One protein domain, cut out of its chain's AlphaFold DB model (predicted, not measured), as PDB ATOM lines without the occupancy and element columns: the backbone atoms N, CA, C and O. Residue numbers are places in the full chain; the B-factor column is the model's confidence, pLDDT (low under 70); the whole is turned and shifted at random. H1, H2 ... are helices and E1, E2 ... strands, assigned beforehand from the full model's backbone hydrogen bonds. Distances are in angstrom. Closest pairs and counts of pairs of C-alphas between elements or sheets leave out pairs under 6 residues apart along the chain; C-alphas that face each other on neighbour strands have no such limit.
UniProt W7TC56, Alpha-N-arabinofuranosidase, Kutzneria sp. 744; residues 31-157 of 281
ATOM      1  N   ALA A  31     -53.042 -33.029 -28.690       94.25
ATOM      2  CA  ALA A  31     -53.937 -33.341 -29.797       94.25
ATOM      3  C   ALA A  31     -53.119 -33.787 -31.016       94.25
ATOM      4  O   ALA A  31     -52.150 -33.124 -31.399       94.25
ATOM      5  N   LEU A  32     -53.482 -34.932 -31.590       97.38
ATOM      6  CA  LEU A  32     -52.844 -35.472 -32.785       97.38
ATOM      7  C   LEU A  32     -53.575 -34.973 -34.044       97.38
ATOM      8  O   LEU A  32     -54.622 -34.332 -33.920       97.38
ATOM      9  N   PRO A  33     -53.037 -35.196 -35.261       98.38
ATOM     10  CA  PRO A  33     -53.561 -34.567 -36.471       98.38
ATOM     11  C   PRO A  33     -55.077 -34.676 -36.649       98.38
ATOM     12  O   PRO A  33     -55.728 -33.662 -36.889       98.38
ATOM     13  N   CYS A  34     -55.664 -35.859 -36.461       98.75
ATOM     14  CA  CYS A  34     -57.101 -36.036 -36.649       98.75
ATOM     15  C   CYS A  34     -57.951 -35.504 -35.486       98.75
ATOM     16  O   CYS A  34     -59.105 -35.137 -35.712       98.75
ATOM     17  N   ASP A  35     -57.383 -35.350 -34.285       98.62
ATOM     18  CA  ASP A  35     -58.038 -34.604 -33.203       98.62
ATOM     19  C   ASP A  35     -58.129 -33.111 -33.564       98.62
ATOM     20  O   ASP A  35     -59.171 -32.482 -33.372       98.62
ATOM     21  N   ILE A  36     -57.053 -32.550 -34.134       98.50
ATOM     22  CA  ILE A  36     -56.997 -31.150 -34.579       98.50
ATOM     23  C   ILE A  36     -58.033 -30.917 -35.683       98.50
ATOM     24  O   ILE A  36     -58.874 -30.028 -35.551       98.50
ATOM     25  N   TYR A  37     -58.023 -31.749 -36.727       98.44
ATOM     26  CA  TYR A  37     -58.993 -31.691 -37.823       98.44
ATOM     27  C   TYR A  37     -60.442 -31.855 -37.339       98.44
ATOM     28  O   TYR A  37     -61.313 -31.061 -37.695       98.44
ATOM     29  N   GLY A  38     -60.700 -32.814 -36.444       98.25
ATOM     30  CA  GLY A  38     -62.018 -33.000 -35.836       98.25
ATOM     31  C   GLY A  38     -62.488 -31.774 -35.048       98.25
ATOM     32  O   GLY A  38     -63.618 -31.323 -35.229       98.25
ATOM     33  N   SER A  39     -61.611 -31.182 -34.229       98.19
ATOM     34  CA  SER A  39     -61.931 -29.975 -33.450       98.19
ATOM     35  C   SER A  39     -62.213 -28.742 -34.320       98.19
ATOM     36  O   SER A  39     -62.956 -27.855 -33.902       98.19
ATOM     37  N   ALA A  40     -61.658 -28.704 -35.534       97.75
ATOM     38  CA  ALA A  40     -61.861 -27.641 -36.513       97.75
ATOM     39  C   ALA A  40     -63.104 -27.848 -37.405       97.75
ATOM     40  O   ALA A  40     -63.396 -26.997 -38.242       97.75
ATOM     41  N   GLY A  41     -63.844 -28.948 -37.233       98.00
ATOM     42  CA  GLY A  41     -65.041 -29.251 -38.024       98.00
ATOM     43  C   GLY A  41     -64.765 -29.895 -39.386       98.00
ATOM     44  O   GLY A  41     -65.684 -30.005 -40.193       98.00
ATOM     45  N   THR A  42     -63.538 -30.351 -39.637       97.81
ATOM     46  CA  THR A  42     -63.130 -31.058 -40.863       97.81
ATOM     47  C   THR A  42     -62.536 -32.430 -40.519       97.81
ATOM     48  O   THR A  42     -61.356 -32.666 -40.761       97.81
ATOM     49  N   PRO A  43     -63.310 -33.341 -39.892       98.25
ATOM     50  CA  PRO A  43     -62.787 -34.591 -39.341       98.25
ATOM     51  C   PRO A  43     -62.177 -35.501 -40.413       98.25
ATOM     52  O   PRO A  43     -62.681 -35.587 -41.530       98.25
ATOM     53  N   CYS A  44     -61.134 -36.245 -40.036       98.81
ATOM     54  CA  CYS A  44     -60.555 -37.270 -40.898       98.81
ATOM     55  C   CYS A  44     -61.584 -38.373 -41.195       98.81
ATOM     56  O   CYS A  44     -62.168 -38.956 -40.278       98.81
ATOM     57  N   VAL A  45     -61.746 -38.698 -42.475       98.75
ATOM     58  CA  VAL A  45     -62.495 -39.877 -42.949       98.75
ATOM     59  C   VAL A  45     -61.571 -41.017 -43.369       98.75
ATOM     60  O   VAL A  45     -62.045 -42.116 -43.602       98.75
ATOM     61  N   ALA A  46     -60.266 -40.761 -43.438       98.88
ATOM     62  CA  ALA A  46     -59.217 -41.754 -43.597       98.88
ATOM     63  C   ALA A  46     -57.935 -41.233 -42.924       98.88
ATOM     64  O   ALA A  46     -57.642 -40.033 -42.981       98.88
ATOM     65  N   ALA A  47     -57.197 -42.099 -42.236       98.94
ATOM     66  CA  ALA A  47     -56.046 -41.741 -41.417       98.94
ATOM     67  C   ALA A  47     -55.009 -42.876 -41.403       98.94
ATOM     68  O   ALA A  47     -55.046 -43.755 -40.543       98.94
ATOM     69  N   HIS A  48     -54.041 -42.813 -42.320       98.94
ATOM     70  CA  HIS A  48     -53.044 -43.865 -42.531       98.94
ATOM     71  C   HIS A  48     -51.668 -43.484 -41.977       98.94
ATOM     72  O   HIS A  48     -51.143 -42.402 -42.245       98.94
ATOM     73  N   SER A  49     -51.041 -44.385 -41.217       98.88
ATOM     74  CA  SER A  49     -49.636 -44.247 -40.821       98.88
ATOM     75  C   SER A  49     -49.081 -45.569 -40.314       98.88
ATOM     76  O   SER A  49     -49.656 -46.159 -39.409       98.88
ATOM     77  N   THR A  50     -47.909 -45.974 -40.804       98.94
ATOM     78  CA  THR A  50     -47.133 -47.091 -40.233       98.94
ATOM     79  C   THR A  50     -46.209 -46.654 -39.090       98.94
ATOM     80  O   THR A  50     -45.539 -47.472 -38.468       98.94
ATOM     81  N   ILE A  51     -46.158 -45.349 -38.797       98.69
ATOM     82  CA  ILE A  51     -45.191 -44.752 -37.872       98.69
ATOM     83  C   ILE A  51     -45.792 -44.483 -36.498       98.69
ATOM     84  O   ILE A  51     -45.154 -44.750 -35.481       98.69
ATOM     85  N   ARG A  52     -46.986 -43.889 -36.446       98.56
ATOM     86  CA  ARG A  52     -47.597 -43.430 -35.195       98.56
ATOM     87  C   ARG A  52     -49.109 -43.316 -35.301       98.56
ATOM     88  O   ARG A  52     -49.672 -43.264 -36.393       98.56
ATOM     89  N   ALA A  53     -49.749 -43.172 -34.152       98.69
ATOM     90  CA  ALA A  53     -51.138 -42.767 -34.090       98.69
ATOM     91  C   ALA A  53     -51.363 -41.358 -34.677       98.69
ATOM     92  O   ALA A  53     -50.517 -40.465 -34.566       98.69
ATOM     93  N   LEU A  54     -52.539 -41.159 -35.267       98.75
ATOM     94  CA  LEU A  54     -53.057 -39.892 -35.785       98.75
ATOM     95  C   LEU A  54     -54.221 -39.345 -34.942       98.75
ATOM     96  O   LEU A  54     -54.579 -38.178 -35.103       98.75
ATOM     97  N   TYR A  55     -54.738 -40.145 -34.004       98.69
ATOM     98  CA  TYR A  55     -55.640 -39.731 -32.926       98.69
ATOM     99  C   TYR A  55     -55.005 -40.034 -31.574       98.69
ATOM    100  O   TYR A  55     -54.465 -41.124 -31.367       98.69
ATOM    101  N   SER A  56     -55.101 -39.105 -30.629       98.25
ATOM    102  CA  SER A  56     -54.550 -39.270 -29.277       98.25
ATOM    103  C   SER A  56     -55.134 -40.477 -28.534       98.25
ATOM    104  O   SER A  56     -54.439 -41.102 -27.738       98.25
ATOM    105  N   GLY A  57     -56.389 -40.833 -28.821       97.62
ATOM    106  CA  GLY A  57     -57.070 -41.998 -28.253       97.62
ATOM    107  C   GLY A  57     -56.885 -43.312 -29.024       97.62
ATOM    108  O   GLY A  57     -57.467 -44.318 -28.622       97.62
ATOM    109  N   TYR A  58     -56.131 -43.335 -30.130       98.62
ATOM    110  CA  TYR A  58     -56.006 -44.545 -30.949       98.62
ATOM    111  C   TYR A  58     -55.167 -45.617 -30.246       98.62
ATOM    112  O   TYR A  58     -54.063 -45.345 -29.777       98.62
ATOM    113  N   ASN A  59     -55.674 -46.849 -30.198       98.12
ATOM    114  CA  ASN A  59     -54.990 -47.997 -29.588       98.12
ATOM    115  C   ASN A  59     -55.044 -49.261 -30.467       98.12
ATOM    116  O   ASN A  59     -54.839 -50.368 -29.972       98.12
ATOM    117  N   GLY A  60     -55.398 -49.099 -31.743       98.50
ATOM    118  CA  GLY A  60     -55.518 -50.192 -32.705       98.50
ATOM    119  C   GLY A  60     -54.203 -50.519 -33.423       98.50
ATOM    120  O   GLY A  60     -53.162 -49.913 -33.139       98.50
ATOM    121  N   PRO A  61     -54.240 -51.493 -34.346       98.81
ATOM    122  CA  PRO A  61     -53.115 -51.808 -35.214       98.81
ATOM    123  C   PRO A  61     -52.897 -50.720 -36.271       98.81
ATOM    124  O   PRO A  61     -53.838 -50.252 -36.890       98.81
ATOM    125  N   LEU A  62     -51.647 -50.339 -36.520       98.94
ATOM    126  CA  LEU A  62     -51.306 -49.349 -37.543       98.94
ATOM    127  C   LEU A  62     -51.207 -49.960 -38.945       98.94
ATOM    128  O   LEU A  62     -51.569 -49.332 -39.936       98.94
ATOM    129  N   TYR A  63     -50.680 -51.178 -39.038       98.94
ATOM    130  CA  TYR A  63     -50.500 -51.896 -40.297       98.94
ATOM    131  C   TYR A  63     -50.342 -53.394 -40.045       98.94
ATOM    132  O   TYR A  63     -50.077 -53.819 -38.918       98.94
ATOM    133  N   GLN A  64     -50.470 -54.190 -41.101       98.94
ATOM    134  CA  GLN A  64     -50.232 -55.629 -41.084       98.94
ATOM    135  C   GLN A  64     -48.995 -55.969 -41.906       98.94
ATOM    136  O   GLN A  64     -48.847 -55.509 -43.039       98.94
ATOM    137  N   VAL A  65     -48.133 -56.830 -41.371       98.94
ATOM    138  CA  VAL A  65     -47.007 -57.411 -42.109       98.94
ATOM    139  C   VAL A  65     -47.304 -58.844 -42.524       98.94
ATOM    140  O   VAL A  65     -47.960 -59.595 -41.802       98.94
ATOM    141  N   LYS A  66     -46.782 -59.234 -43.688       98.88
ATOM    142  CA  LYS A  66     -46.862 -60.594 -44.222       98.88
ATOM    143  C   LYS A  66     -45.470 -61.155 -44.457       98.88
ATOM    144  O   LYS A  66     -44.694 -60.584 -45.222       98.88
ATOM    145  N   ARG A  67     -45.174 -62.285 -43.820       98.62
ATOM    146  CA  ARG A  67     -43.944 -63.061 -44.017       98.62
ATOM    147  C   ARG A  67     -43.962 -63.778 -45.366       98.62
ATOM    148  O   ARG A  67     -45.027 -64.114 -45.887       98.62
ATOM    149  N   ALA A  68     -42.784 -64.113 -45.885       98.19
ATOM    150  CA  ALA A  68     -42.647 -64.920 -47.101       98.19
ATOM    151  C   ALA A  68     -43.304 -66.316 -47.004       98.19
ATOM    152  O   ALA A  68     -43.716 -66.873 -48.017       98.19
ATOM    153  N   ASP A  69     -43.434 -66.871 -45.793       97.56
ATOM    154  CA  ASP A  69     -44.130 -68.139 -45.519       97.56
ATOM    155  C   ASP A  69     -45.659 -67.992 -45.374       97.56
ATOM    156  O   ASP A  69     -46.358 -68.972 -45.124       97.56
ATOM    157  N   GLY A  70     -46.189 -66.779 -45.558       98.25
ATOM    158  CA  GLY A  70     -47.618 -66.477 -45.525       98.25
ATOM    159  C   GLY A  70     -48.162 -66.079 -44.152       98.25
ATOM    160  O   GLY A  70     -49.329 -65.696 -44.078       98.25
ATOM    161  N   GLY A  71     -47.353 -66.120 -43.088       98.75
ATOM    162  CA  GLY A  71     -47.771 -65.648 -41.768       98.75
ATOM    163  C   GLY A  71     -48.112 -64.153 -41.766       98.75
ATOM    164  O   GLY A  71     -47.393 -63.357 -42.371       98.75
ATOM    165  N   LEU A  72     -49.170 -63.774 -41.046       98.88
ATOM    166  CA  LEU A  72     -49.619 -62.388 -40.872       98.88
ATOM    167  C   LEU A  72     -49.473 -61.943 -39.414       98.88
ATOM    168  O   LEU A  72     -49.722 -62.736 -38.504       98.88
ATOM    169  N   ALA A  73     -49.105 -60.683 -39.198       98.88
ATOM    170  CA  ALA A  73     -49.160 -60.052 -37.884       98.88
ATOM    171  C   ALA A  73     -49.505 -58.571 -37.996       98.88
ATOM    172  O   ALA A  73     -48.952 -57.858 -38.833       98.88
ATOM    173  N   ASP A  74     -50.370 -58.119 -37.096       98.94
ATOM    174  CA  ASP A  74     -50.709 -56.711 -36.964       98.94
ATOM    175  C   ASP A  74     -49.718 -56.017 -36.029       98.94
ATOM    176  O   ASP A  74     -49.401 -56.509 -34.941       98.94
ATOM    177  N   ILE A  75     -49.234 -54.852 -36.447       98.88
ATOM    178  CA  ILE A  75     -48.291 -54.042 -35.687       98.88
ATOM    179  C   ILE A  75     -49.041 -52.874 -35.060       98.88
ATOM    180  O   ILE A  75     -49.465 -51.935 -35.733       98.88
ATOM    181  N   GLY A  76     -49.222 -52.956 -33.745       98.75
ATOM    182  CA  GLY A  76     -49.837 -51.909 -32.935       98.75
ATOM    183  C   GLY A  76     -48.853 -50.848 -32.453       98.75
ATOM    184  O   GLY A  76     -47.750 -50.675 -32.972       98.75
ATOM    185  N   LEU A  77     -49.268 -50.141 -31.409       98.69
ATOM    186  CA  LEU A  77     -48.522 -49.049 -30.796       98.69
ATOM    187  C   LEU A  77     -47.762 -49.504 -29.544       98.69
ATOM    188  O   LEU A  77     -48.146 -50.467 -28.885       98.69
ATOM    189  N   LEU A  78     -46.722 -48.758 -29.166       98.06
ATOM    190  CA  LEU A  78     -46.066 -48.904 -27.860       98.06
ATOM    191  C   LEU A  78     -46.991 -48.485 -26.706       98.06
ATOM    192  O   LEU A  78     -46.966 -49.078 -25.632       98.06
ATOM    193  N   THR A  79     -47.792 -47.443 -26.931       97.19
ATOM    194  CA  THR A  79     -48.800 -46.898 -26.008       97.19
ATOM    195  C   THR A  79     -49.926 -46.256 -26.821       97.19
ATOM    196  O   THR A  79     -49.713 -45.893 -27.978       97.19
ATOM    197  N   THR A  80     -51.116 -46.094 -26.237       98.25
ATOM    198  CA  THR A  80     -52.242 -45.386 -26.873       98.25
ATOM    199  C   THR A  80     -51.818 -43.997 -27.359       98.25
ATOM    200  O   THR A  80     -51.175 -43.254 -26.618       98.25
ATOM    201  N   GLY A  81     -52.140 -43.659 -28.608       97.75
ATOM    202  CA  GLY A  81     -51.741 -42.395 -29.233       97.75
ATOM    203  C   GLY A  81     -50.242 -42.290 -29.561       97.75
ATOM    204  O   GLY A  81     -49.767 -41.217 -29.926       97.75
ATOM    205  N   GLY A  82     -49.475 -43.372 -29.397       97.44
ATOM    206  CA  GLY A  82     -48.014 -43.360 -29.450       97.44
ATOM    207  C   GLY A  82     -47.398 -43.672 -30.817       97.44
ATOM    208  O   GLY A  82     -47.989 -43.460 -31.875       97.44
ATOM    209  N   VAL A  83     -46.165 -44.181 -30.775       98.50
ATOM    210  CA  VAL A  83     -45.378 -44.651 -31.932       98.50
ATOM    211  C   VAL A  83     -45.594 -46.159 -32.128       98.50
ATOM    212  O   VAL A  83     -45.916 -46.865 -31.169       98.50
ATOM    213  N   ALA A  84     -45.422 -46.649 -33.357       98.75
ATOM    214  CA  ALA A  84     -45.487 -48.066 -33.711       98.75
ATOM    215  C   ALA A  84     -44.549 -48.939 -32.855       98.75
ATOM    216  O   ALA A  84     -43.429 -48.546 -32.526       98.75
ATOM    217  N   ASN A  85     -44.979 -50.160 -32.536       98.62
ATOM    218  CA  ASN A  85     -44.151 -51.154 -31.859       98.62
ATOM    219  C   ASN A  85     -43.264 -51.912 -32.864       98.62
ATOM    220  O   ASN A  85     -43.527 -53.067 -33.203       98.62
ATOM    221  N   ALA A  86     -42.193 -51.265 -33.331       98.56
ATOM    222  CA  ALA A  86     -41.258 -51.849 -34.297       98.56
ATOM    223  C   ALA A  86     -40.630 -53.174 -33.821       98.56
ATOM    224  O   ALA A  86     -40.441 -54.086 -34.621       98.56
ATOM    225  N   ALA A  87     -40.389 -53.336 -32.515       98.62
ATOM    226  CA  ALA A  87     -39.827 -54.570 -31.963       98.62
ATOM    227  C   ALA A  87     -40.744 -55.792 -32.170       98.62
ATOM    228  O   ALA A  87     -40.255 -56.920 -32.300       98.62
ATOM    229  N   ALA A  88     -42.068 -55.587 -32.226       98.81
ATOM    230  CA  ALA A  88     -43.016 -56.647 -32.561       98.81
ATOM    231  C   ALA A  88     -42.861 -57.095 -34.020       98.81
ATOM    232  O   ALA A  88     -42.823 -58.298 -34.282       98.81
ATOM    233  N   GLN A  89     -42.691 -56.146 -34.950       98.81
ATOM    234  CA  GLN A  89     -42.375 -56.457 -36.344       98.81
ATOM    235  C   GLN A  89     -41.047 -57.206 -36.445       98.81
ATOM    236  O   GLN A  89     -40.998 -58.253 -37.080       98.81
ATOM    237  N   ASP A  90     -39.985 -56.704 -35.814       98.81
ATOM    238  CA  ASP A  90     -38.651 -57.310 -35.894       98.81
ATOM    239  C   ASP A  90     -38.667 -58.762 -35.403       98.81
ATOM    240  O   ASP A  90     -38.129 -59.658 -36.052       98.81
ATOM    241  N   SER A  91     -39.352 -59.008 -34.283       98.81
ATOM    242  CA  SER A  91     -39.515 -60.352 -33.721       98.81
ATOM    243  C   SER A  91     -40.313 -61.261 -34.654       98.81
ATOM    244  O   SER A  91     -39.936 -62.411 -34.876       98.81
ATOM    245  N   PHE A  92     -41.404 -60.746 -35.226       98.81
ATOM    246  CA  PHE A  92     -42.251 -61.504 -36.136       98.81
ATOM    247  C   PHE A  92     -41.565 -61.800 -37.471       98.81
ATOM    248  O   PHE A  92     -41.728 -62.887 -38.013       98.81
ATOM    249  N   CYS A  93     -40.770 -60.872 -37.995       98.75
ATOM    250  CA  CYS A  93     -40.081 -60.977 -39.280       98.75
ATOM    251  C   CYS A  93     -38.682 -61.603 -39.170       98.75
ATOM    252  O   CYS A  93     -37.983 -61.730 -40.175       98.75
ATOM    253  N   ALA A  94     -38.271 -62.037 -37.974       98.62
ATOM    254  CA  ALA A  94     -36.972 -62.656 -37.756       98.62
ATOM    255  C   ALA A  94     -36.742 -63.851 -38.701       98.62
ATOM    256  O   ALA A  94     -37.609 -64.716 -38.882       98.62
ATOM    257  N   ASN A  95     -35.536 -63.896 -39.280       97.56
ATOM    258  CA  ASN A  95     -35.064 -64.940 -40.197       97.56
ATOM    259  C   ASN A  95     -35.932 -65.136 -41.458       97.56
ATOM    260  O   ASN A  95     -35.936 -66.218 -42.043       97.56
ATOM    261  N   THR A  96     -36.673 -64.112 -41.882       98.38
ATOM    262  CA  THR A  96     -37.422 -64.106 -43.143       98.38
ATOM    263  C   THR A  96     -37.515 -62.687 -43.705       98.38
ATOM    264  O   THR A  96     -36.972 -61.744 -43.132       98.38
ATOM    265  N   THR A  97     -38.204 -62.524 -44.831       98.00
ATOM    266  CA  THR A  97     -38.616 -61.214 -45.336       98.00
ATOM    267  C   THR A  97     -40.087 -60.964 -45.027       98.00
ATOM    268  O   THR A  97     -40.908 -61.886 -45.012       98.00
ATOM    269  N   CYS A  98     -40.414 -59.696 -44.793       98.75
ATOM    270  CA  CYS A  98     -41.778 -59.227 -44.621       98.75
ATOM    271  C   CYS A  98     -42.078 -58.108 -45.607       98.75
ATOM    272  O   CYS A  98     -41.231 -57.246 -45.852       98.75
ATOM    273  N   ILE A  99     -43.310 -58.091 -46.097       98.88
ATOM    274  CA  ILE A  99     -43.903 -56.934 -46.765       98.88
ATOM    275  C   ILE A  99     -44.976 -56.315 -45.873       98.88
ATOM    276  O   ILE A  99     -45.548 -57.004 -45.024       98.88
ATOM    277  N   ILE A 100     -45.276 -55.038 -46.086       98.94
ATOM    278  CA  ILE A 100     -46.478 -54.398 -45.550       98.94
ATOM    279  C   ILE A 100     -47.653 -54.844 -46.425       98.94
ATOM    280  O   ILE A 100     -47.672 -54.590 -47.628       98.94
ATOM    281  N   ASN A 101     -48.600 -55.560 -45.825       98.75
ATOM    282  CA  ASN A 101     -49.742 -56.176 -46.501       98.75
ATOM    283  C   ASN A 101     -50.978 -55.266 -46.499       98.75
ATOM    284  O   ASN A 101     -51.682 -55.185 -47.501       98.75
ATOM    285  N   VAL A 102     -51.218 -54.587 -45.374       98.94
ATOM    286  CA  VAL A 102     -52.330 -53.646 -45.174       98.94
ATOM    287  C   VAL A 102     -51.814 -52.450 -44.383       98.94
ATOM    288  O   VAL A 102     -51.040 -52.641 -43.442       98.94
ATOM    289  N   ILE A 103     -52.244 -51.242 -44.731       99.00
ATOM    290  CA  ILE A 103     -52.070 -50.035 -43.917       99.00
ATOM    291  C   ILE A 103     -53.448 -49.666 -43.382       99.00
ATOM    292  O   ILE A 103     -54.334 -49.306 -44.153       99.00
ATOM    293  N   TYR A 104     -53.629 -49.780 -42.069       98.94
ATOM    294  CA  TYR A 104     -54.941 -49.602 -41.461       98.94
ATOM    295  C   TYR A 104     -55.329 -48.124 -41.387       98.94
ATOM    296  O   TYR A 104     -54.508 -47.253 -41.073       98.94
ATOM    297  N   ASP A 105     -56.604 -47.860 -41.642       98.94
ATOM    298  CA  ASP A 105     -57.247 -46.589 -41.373       98.94
ATOM    299  C   ASP A 105     -57.584 -46.496 -39.880       98.94
ATOM    300  O   ASP A 105     -58.357 -47.273 -39.314       98.94
ATOM    301  N   GLN A 106     -56.995 -45.504 -39.220       98.88
ATOM    302  CA  GLN A 106     -57.231 -45.239 -37.804       98.88
ATOM    303  C   GLN A 106     -58.575 -44.544 -37.544       98.88
ATOM    304  O   GLN A 106     -58.987 -44.414 -36.388       98.88
ATOM    305  N   SER A 107     -59.227 -44.036 -38.592       98.75
ATOM    306  CA  SER A 107     -60.531 -43.400 -38.493       98.75
ATOM    307  C   SER A 107     -61.638 -44.432 -38.226       98.75
ATOM    308  O   SER A 107     -61.482 -45.615 -38.520       98.75
ATOM    309  N   PRO A 108     -62.813 -44.000 -37.734       97.25
ATOM    310  CA  PRO A 108     -63.973 -44.885 -37.600       97.25
ATOM    311  C   PRO A 108     -64.524 -45.447 -38.926       97.25
ATOM    312  O   PRO A 108     -65.515 -46.175 -38.892       97.25
ATOM    313  N   ARG A 109     -63.978 -45.048 -40.087       98.38
ATOM    314  CA  ARG A 109     -64.452 -45.470 -41.414       98.38
ATOM    315  C   ARG A 109     -63.816 -46.762 -41.906       98.38
ATOM    316  O   ARG A 109     -64.474 -47.441 -42.686       98.38
ATOM    317  N   HIS A 110     -62.631 -47.118 -41.410       98.00
ATOM    318  CA  HIS A 110     -61.914 -48.337 -41.796       98.00
ATOM    319  C   HIS A 110     -61.653 -48.436 -43.308       98.00
ATOM    320  O   HIS A 110     -61.819 -49.496 -43.903       98.00
ATOM    321  N   ASN A 111     -61.247 -47.321 -43.922       98.81
ATOM    322  CA  ASN A 111     -60.818 -47.257 -45.322       98.81
ATOM    323  C   ASN A 111     -59.394 -47.824 -45.489       98.81
ATOM    324  O   ASN A 111     -58.474 -47.115 -45.890       98.81
ATOM    325  N   ASP A 112     -59.189 -49.072 -45.067       98.88
ATOM    326  CA  ASP A 112     -57.874 -49.710 -44.989       98.88
ATOM    327  C   ASP A 112     -57.239 -49.879 -46.376       98.88
ATOM    328  O   ASP A 112     -57.833 -50.457 -47.286       98.88
ATOM    329  N   LEU A 113     -55.981 -49.462 -46.527       98.94
ATOM    330  CA  LEU A 113     -55.272 -49.590 -47.796       98.94
ATOM    331  C   LEU A 113     -54.642 -50.979 -47.925       98.94
ATOM    332  O   LEU A 113     -53.821 -51.390 -47.099       98.94
ATOM    333  N   THR A 114     -54.969 -51.686 -49.004       98.69
ATOM    334  CA  THR A 114     -54.380 -52.990 -49.358       98.69
ATOM    335  C   THR A 114     -53.502 -52.857 -50.597       98.69
ATOM    336  O   THR A 114     -53.595 -51.855 -51.297       98.69
ATOM    337  N   ILE A 115     -52.623 -53.828 -50.863       98.56
ATOM    338  CA  ILE A 115     -51.778 -53.814 -52.072       98.56
ATOM    339  C   ILE A 115     -52.671 -53.690 -53.313       98.56
ATOM    340  O   ILE A 115     -53.607 -54.477 -53.483       98.56
ATOM    341  N   GLU A 116     -52.378 -52.707 -54.161       96.25
ATOM    342  CA  GLU A 116     -53.212 -52.391 -55.318       96.25
ATOM    343  C   GLU A 116     -53.226 -53.536 -56.348       96.25
ATOM    344  O   GLU A 116     -52.208 -54.147 -56.682       96.25
ATOM    345  N   GLY A 117     -54.429 -53.852 -56.834       93.75
ATOM    346  CA  GLY A 117     -54.636 -54.816 -57.911       93.75
ATOM    347  C   GLY A 117     -54.281 -54.250 -59.288       93.75
ATOM    348  O   GLY A 117     -53.779 -53.145 -59.425       93.75
ATOM    349  N   GLU A 118     -54.558 -55.009 -60.345       92.00
ATOM    350  CA  GLU A 118     -54.377 -54.508 -61.714       92.00
ATOM    351  C   GLU A 118     -55.374 -53.376 -62.032       92.00
ATOM    352  O   GLU A 118     -56.504 -53.370 -61.535       92.00
ATOM    353  N   GLY A 119     -54.948 -52.424 -62.864       91.06
ATOM    354  CA  GLY A 119     -55.747 -51.288 -63.323       91.06
ATOM    355  C   GLY A 119     -55.575 -51.024 -64.819       91.06
ATOM    356  O   GLY A 119     -55.183 -51.905 -65.582       91.06
ATOM    357  N   GLY A 120     -55.849 -49.794 -65.248       89.44
ATOM    358  CA  GLY A 120     -55.650 -49.341 -66.628       89.44
ATOM    359  C   GLY A 120     -54.187 -49.221 -67.049       89.44
ATOM    360  O   GLY A 120     -53.886 -49.195 -68.243       89.44
ATOM    361  N   ALA A 121     -53.272 -49.176 -66.080       86.25
ATOM    362  CA  ALA A 121     -51.844 -49.051 -66.306       86.25
ATOM    363  C   ALA A 121     -51.066 -50.142 -65.563       86.25
ATOM    364  O   ALA A 121     -51.256 -50.368 -64.373       86.25
ATOM    365  N   GLY A 122     -50.117 -50.764 -66.265       85.25
ATOM    366  CA  GLY A 122     -49.181 -51.707 -65.660       85.25
ATOM    367  C   GLY A 122     -49.813 -53.033 -65.231       85.25
ATOM    368  O   GLY A 122     -50.861 -53.441 -65.714       85.25
ATOM    369  N   ARG A 123     -49.091 -53.744 -64.367       90.94
ATOM    370  CA  ARG A 123     -49.534 -54.987 -63.718       90.94
ATOM    371  C   ARG A 123     -49.984 -54.658 -62.296       90.94
ATOM    372  O   ARG A 123     -49.617 -53.602 -61.801       90.94
ATOM    373  N   ALA A 124     -50.654 -55.598 -61.631       95.06
ATOM    374  CA  ALA A 124     -50.889 -55.503 -60.189       95.06
ATOM    375  C   ALA A 124     -49.594 -55.193 -59.416       95.06
ATOM    376  O   ALA A 124     -48.521 -55.736 -59.734       95.06
ATOM    377  N   ASP A 125     -49.718 -54.343 -58.404       97.25
ATOM    378  CA  ASP A 125     -48.597 -53.889 -57.597       97.25
ATOM    379  C   ASP A 125     -48.121 -54.954 -56.606       97.25
ATOM    380  O   ASP A 125     -48.723 -56.016 -56.406       97.25
ATOM    381  N   VAL A 126     -46.981 -54.672 -55.978       97.81
ATOM    382  CA  VAL A 126     -46.442 -55.466 -54.872       97.81
ATOM    383  C   VAL A 126     -46.327 -54.630 -53.600       97.81
ATOM    384  O   VAL A 126     -46.125 -53.420 -53.643       97.81
ATOM    385  N   GLY A 127     -46.417 -55.286 -52.443       98.19
ATOM    386  CA  GLY A 127     -46.243 -54.616 -51.154       98.19
ATOM    387  C   GLY A 127     -44.799 -54.172 -50.910       98.19
ATOM    388  O   GLY A 127     -43.846 -54.855 -51.296       98.19
ATOM    389  N   ALA A 128     -44.642 -53.051 -50.211       98.75
ATOM    390  CA  ALA A 128     -43.353 -52.514 -49.798       98.75
ATOM    391  C   ALA A 128     -42.662 -53.428 -48.762       98.75
ATOM    392  O   ALA A 128     -43.338 -53.952 -47.867       98.75
ATOM    393  N   PRO A 129     -41.327 -53.611 -48.814       98.75
ATOM    394  CA  PRO A 129     -40.597 -54.332 -47.775       98.75
ATOM    395  C   PRO A 129     -40.729 -53.629 -46.417       98.75
ATOM    396  O   PRO A 129     -40.476 -52.432 -46.292       98.75
ATOM    397  N   ALA A 130     -41.097 -54.378 -45.376       98.69
ATOM    398  CA  ALA A 130     -41.561 -53.801 -44.111       98.69
ATOM    399  C   ALA A 130     -40.484 -53.079 -43.284       98.69
ATOM    400  O   ALA A 130     -40.813 -52.341 -42.359       98.69
ATOM    401  N   ASN A 131     -39.204 -53.287 -43.587       98.00
ATOM    402  CA  ASN A 131     -38.076 -52.680 -42.880       98.00
ATOM    403  C   ASN A 131     -37.213 -51.768 -43.769       98.00
ATOM    404  O   ASN A 131     -36.110 -51.410 -43.362       98.00
ATOM    405  N   ALA A 132     -37.691 -51.411 -44.965       98.12
ATOM    406  CA  ALA A 132     -36.912 -50.636 -45.932       98.12
ATOM    407  C   ALA A 132     -36.640 -49.195 -45.465       98.12
ATOM    408  O   ALA A 132     -35.533 -48.694 -45.642       98.12
ATOM    409  N   LEU A 133     -37.595 -48.567 -44.767       98.25
ATOM    410  CA  LEU A 133     -37.487 -47.175 -44.318       98.25
ATOM    411  C   LEU A 133     -37.509 -47.048 -42.784       98.25
ATOM    412  O   LEU A 133     -38.523 -46.636 -42.215       98.25
ATOM    413  N   PRO A 134     -36.421 -47.386 -42.070       98.00
ATOM    414  CA  PRO A 134     -36.332 -47.136 -40.637       98.00
ATOM    415  C   PRO A 134     -36.259 -45.630 -40.349       98.00
ATOM    416  O   PRO A 134     -35.480 -44.896 -40.957       98.00
ATOM    417  N   VAL A 135     -37.034 -45.169 -39.372       97.50
ATOM    418  CA  VAL A 135     -37.012 -43.785 -38.878       97.50
ATOM    419  C   VAL A 135     -36.998 -43.749 -37.352       97.50
ATOM    420  O   VAL A 135     -37.378 -44.714 -36.690       97.50
ATOM    421  N   SER A 136     -36.580 -42.615 -36.782       95.56
ATOM    422  CA  SER A 136     -36.641 -42.371 -35.338       95.56
ATOM    423  C   SER A 136     -37.666 -41.288 -35.014       95.56
ATOM    424  O   SER A 136     -37.577 -40.169 -35.521       95.56
ATOM    425  N   VAL A 137     -38.624 -41.608 -34.142       91.75
ATOM    426  CA  VAL A 137     -39.652 -40.676 -33.663       91.75
ATOM    427  C   VAL A 137     -39.642 -40.672 -32.142       91.75
ATOM    428  O   VAL A 137     -39.930 -41.678 -31.498       91.75
ATOM    429  N   GLY A 138     -39.271 -39.534 -31.548       87.56
ATOM    430  CA  GLY A 138     -39.199 -39.397 -30.090       87.56
ATOM    431  C   GLY A 138     -38.274 -40.424 -29.425       87.56
ATOM    432  O   GLY A 138     -38.588 -40.901 -28.340       87.56
ATOM    433  N   GLY A 139     -37.184 -40.812 -30.098       92.81
ATOM    434  CA  GLY A 139     -36.230 -41.817 -29.615       92.81
ATOM    435  C   GLY A 139     -36.625 -43.276 -29.867       92.81
ATOM    436  O   GLY A 139     -35.839 -44.163 -29.551       92.81
ATOM    437  N   HIS A 140     -37.791 -43.541 -30.463       96.19
ATOM    438  CA  HIS A 140     -38.245 -44.891 -30.805       96.19
ATOM    439  C   HIS A 140     -38.064 -45.164 -32.299       96.19
ATOM    440  O   HIS A 140     -38.319 -44.285 -33.125       96.19
ATOM    441  N   THR A 141     -37.652 -46.382 -32.644       98.00
ATOM    442  CA  THR A 141     -37.650 -46.853 -34.033       98.00
ATOM    443  C   THR A 141     -39.080 -47.107 -34.501       98.00
ATOM    444  O   THR A 141     -39.876 -47.698 -33.775       98.00
ATOM    445  N   ALA A 142     -39.380 -46.694 -35.726       98.56
ATOM    446  CA  ALA A 142     -40.570 -47.071 -36.479       98.56
ATOM    447  C   ALA A 142     -40.192 -47.280 -37.955       98.56
ATOM    448  O   ALA A 142     -39.111 -46.862 -38.376       98.56
ATOM    449  N   TYR A 143     -41.067 -47.909 -38.739       98.81
ATOM    450  CA  TYR A 143     -40.813 -48.194 -40.151       98.81
ATOM    451  C   TYR A 143     -41.815 -47.471 -41.046       98.81
ATOM    452  O   TYR A 143     -43.024 -47.664 -40.930       98.81
ATOM    453  N   GLY A 144     -41.311 -46.602 -41.918       98.62
ATOM    454  CA  GLY A 144     -42.099 -45.962 -42.961       98.62
ATOM    455  C   GLY A 144     -42.346 -46.913 -44.129       98.62
ATOM    456  O   GLY A 144     -41.823 -48.027 -44.167       98.62
ATOM    457  N   VAL A 145     -43.115 -46.445 -45.106       98.81
ATOM    458  CA  VAL A 145     -43.366 -47.181 -46.347       98.81
ATOM    459  C   VAL A 145     -42.413 -46.655 -47.419       98.81
ATOM    460  O   VAL A 145     -42.581 -45.536 -47.899       98.81
ATOM    461  N   GLU A 146     -41.386 -47.430 -47.773       98.31
ATOM    462  CA  GLU A 146     -40.538 -47.106 -48.927       98.31
ATOM    463  C   GLU A 146     -41.221 -47.583 -50.209       98.31
ATOM    464  O   GLU A 146     -41.329 -48.786 -50.448       98.31
ATOM    465  N   ILE A 147     -41.680 -46.646 -51.035       98.00
ATOM    466  CA  ILE A 147     -42.333 -46.952 -52.309       98.00
ATOM    467  C   ILE A 147     -41.316 -46.865 -53.443       98.00
ATOM    468  O   ILE A 147     -40.643 -45.852 -53.637       98.00
ATOM    469  N   SER A 148     -41.212 -47.944 -54.209       95.94
ATOM    470  CA  SER A 148     -40.502 -47.997 -55.486       95.94
ATOM    471  C   SER A 148     -41.493 -48.243 -56.624       95.94
ATOM    472  O   SER A 148     -42.643 -48.594 -56.389       95.94
ATOM    473  N   SER A 149     -41.051 -48.069 -57.872       94.69
ATOM    474  CA  SER A 149     -41.892 -48.324 -59.051       94.69
ATOM    475  C   SER A 149     -42.507 -49.736 -59.015       94.69
ATOM    476  O   SER A 149     -41.779 -50.720 -58.860       94.69
ATOM    477  N   GLY A 150     -43.834 -49.820 -59.171       95.38
ATOM    478  CA  GLY A 150     -44.614 -51.063 -59.074       95.38
ATOM    479  C   GLY A 150     -45.034 -51.457 -57.652       95.38
ATOM    480  O   GLY A 150     -45.352 -52.624 -57.420       95.38
ATOM    481  N   MET A 151     -44.953 -50.529 -56.695       98.12
ATOM    482  CA  MET A 151     -45.537 -50.658 -55.360       98.12
ATOM    483  C   MET A 151     -46.629 -49.607 -55.191       98.12
ATOM    484  O   MET A 151     -46.394 -48.435 -55.483       98.12
ATOM    485  N   GLY A 152     -47.763 -50.015 -54.636       98.06
ATOM    486  CA  GLY A 152     -48.928 -49.160 -54.470       98.06
ATOM    487  C   GLY A 152     -49.945 -49.796 -53.536       98.06
ATOM    488  O   GLY A 152     -49.945 -51.013 -53.307       98.06
ATOM    489  N   TYR A 153     -50.773 -48.945 -52.941       98.81
ATOM    490  CA  TYR A 153     -51.808 -49.348 -52.003       98.81
ATOM    491  C   TYR A 153     -53.087 -48.572 -52.286       98.81
ATOM    492  O   TYR A 153     -53.034 -47.370 -52.536       98.81
ATOM    493  N   ARG A 154     -54.232 -49.248 -52.195       98.56
ATOM    494  CA  ARG A 154     -55.527 -48.674 -52.551       98.56
ATOM    495  C   ARG A 154     -56.669 -49.268 -51.737       98.56
ATOM    496  O   ARG A 154     -56.606 -50.416 -51.288       98.56
ATOM    497  N   ASP A 155     -57.724 -48.474 -51.615       98.50
ATOM    498  CA  ASP A 155     -59.071 -48.909 -51.264       98.50
ATOM    499  C   ASP A 155     -60.056 -48.303 -52.274       98.50
ATOM    500  O   ASP A 155     -60.146 -47.087 -52.419       98.50
ATOM    501  N   ASN A 156     -60.780 -49.164 -52.989       97.62
ATOM    502  CA  ASN A 156     -61.776 -48.763 -53.986       97.62
ATOM    503  C   ASN A 156     -63.207 -48.726 -53.438       97.62
ATOM    504  O   ASN A 156     -64.139 -48.390 -54.166       97.62
ATOM    505  N   SER A 157     -63.404 -49.122 -52.183       97.06
ATOM    506  CA  SER A 157     -64.714 -49.250 -51.550       97.06
ATOM    507  C   SER A 157     -64.763 -48.450 -50.249       97.06
ATOM    508  O   SER A 157     -65.163 -48.963 -49.201       97.06
TER     509      SER A 157
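AT A GLANCE: This is residues 31 to 157 of the 281 residues of the protein "Alpha-N-arabinofuranosidase" of Kutzneria sp. 744 (UniProt W7TC56). Little regular structure: loops surround a small antiparallel sheet, E2-E1-E3-E4, with H2 on its E2 and E1 part; hairpin E5-E6 comes near H2's first residues, and H1 lies far out. The 127 printed residues hold, in order, H1 E1 E2 H2 E3 E4 E5 E6; the class is mixed, with 42 residues in named elements. The whole is compact, radius of gyration of the C-alphas 14.8 A, spanning 41 by 37 by 21 A.

HOW THE PARTS SIT: H1, residues 33 to 39, is not on the four-strand sheet. E1, residues 63 to 67, and E2, residues 72 to 75, form a hairpin, with N 65 and O 73 2.9 A apart. H2, residues 86 to 92, is on this sheet at a height of 8.1 A; its closest C-alphas to E2 are Gln 89 and Ile 75, 6.4 A. E3, residues 98 to 103, is antiparallel to E1 at 152 degrees, with N 64 and O 102 2.9 A apart. E2, H2 and E3 make a split strand-helix-strand unit, two strands running the same way with E1 between them, its crossover right-handed. E4, residues 113 to 115, forms a hairpin with E3, N 103 to O 113 being 2.8 A. E5, residues 133 to 137, and E6, residues 140 to 144, form a hairpin, N 135 to O 142 being 2.9 A. Both helices have every O i to N i+4 pair within hydrogen-bond range.

IN THESE COORDINATES: C-alpha 33 begins H1 at (-53.561, -34.567, -36.471); C-alpha 144 ends E6 at (-42.099, -45.962, -42.961). E3 is 13.8 A long.

THE WHOLE: The printed part has no cut. Links H1 to E1 and E4 to E5 are long. No printed residue is under 70.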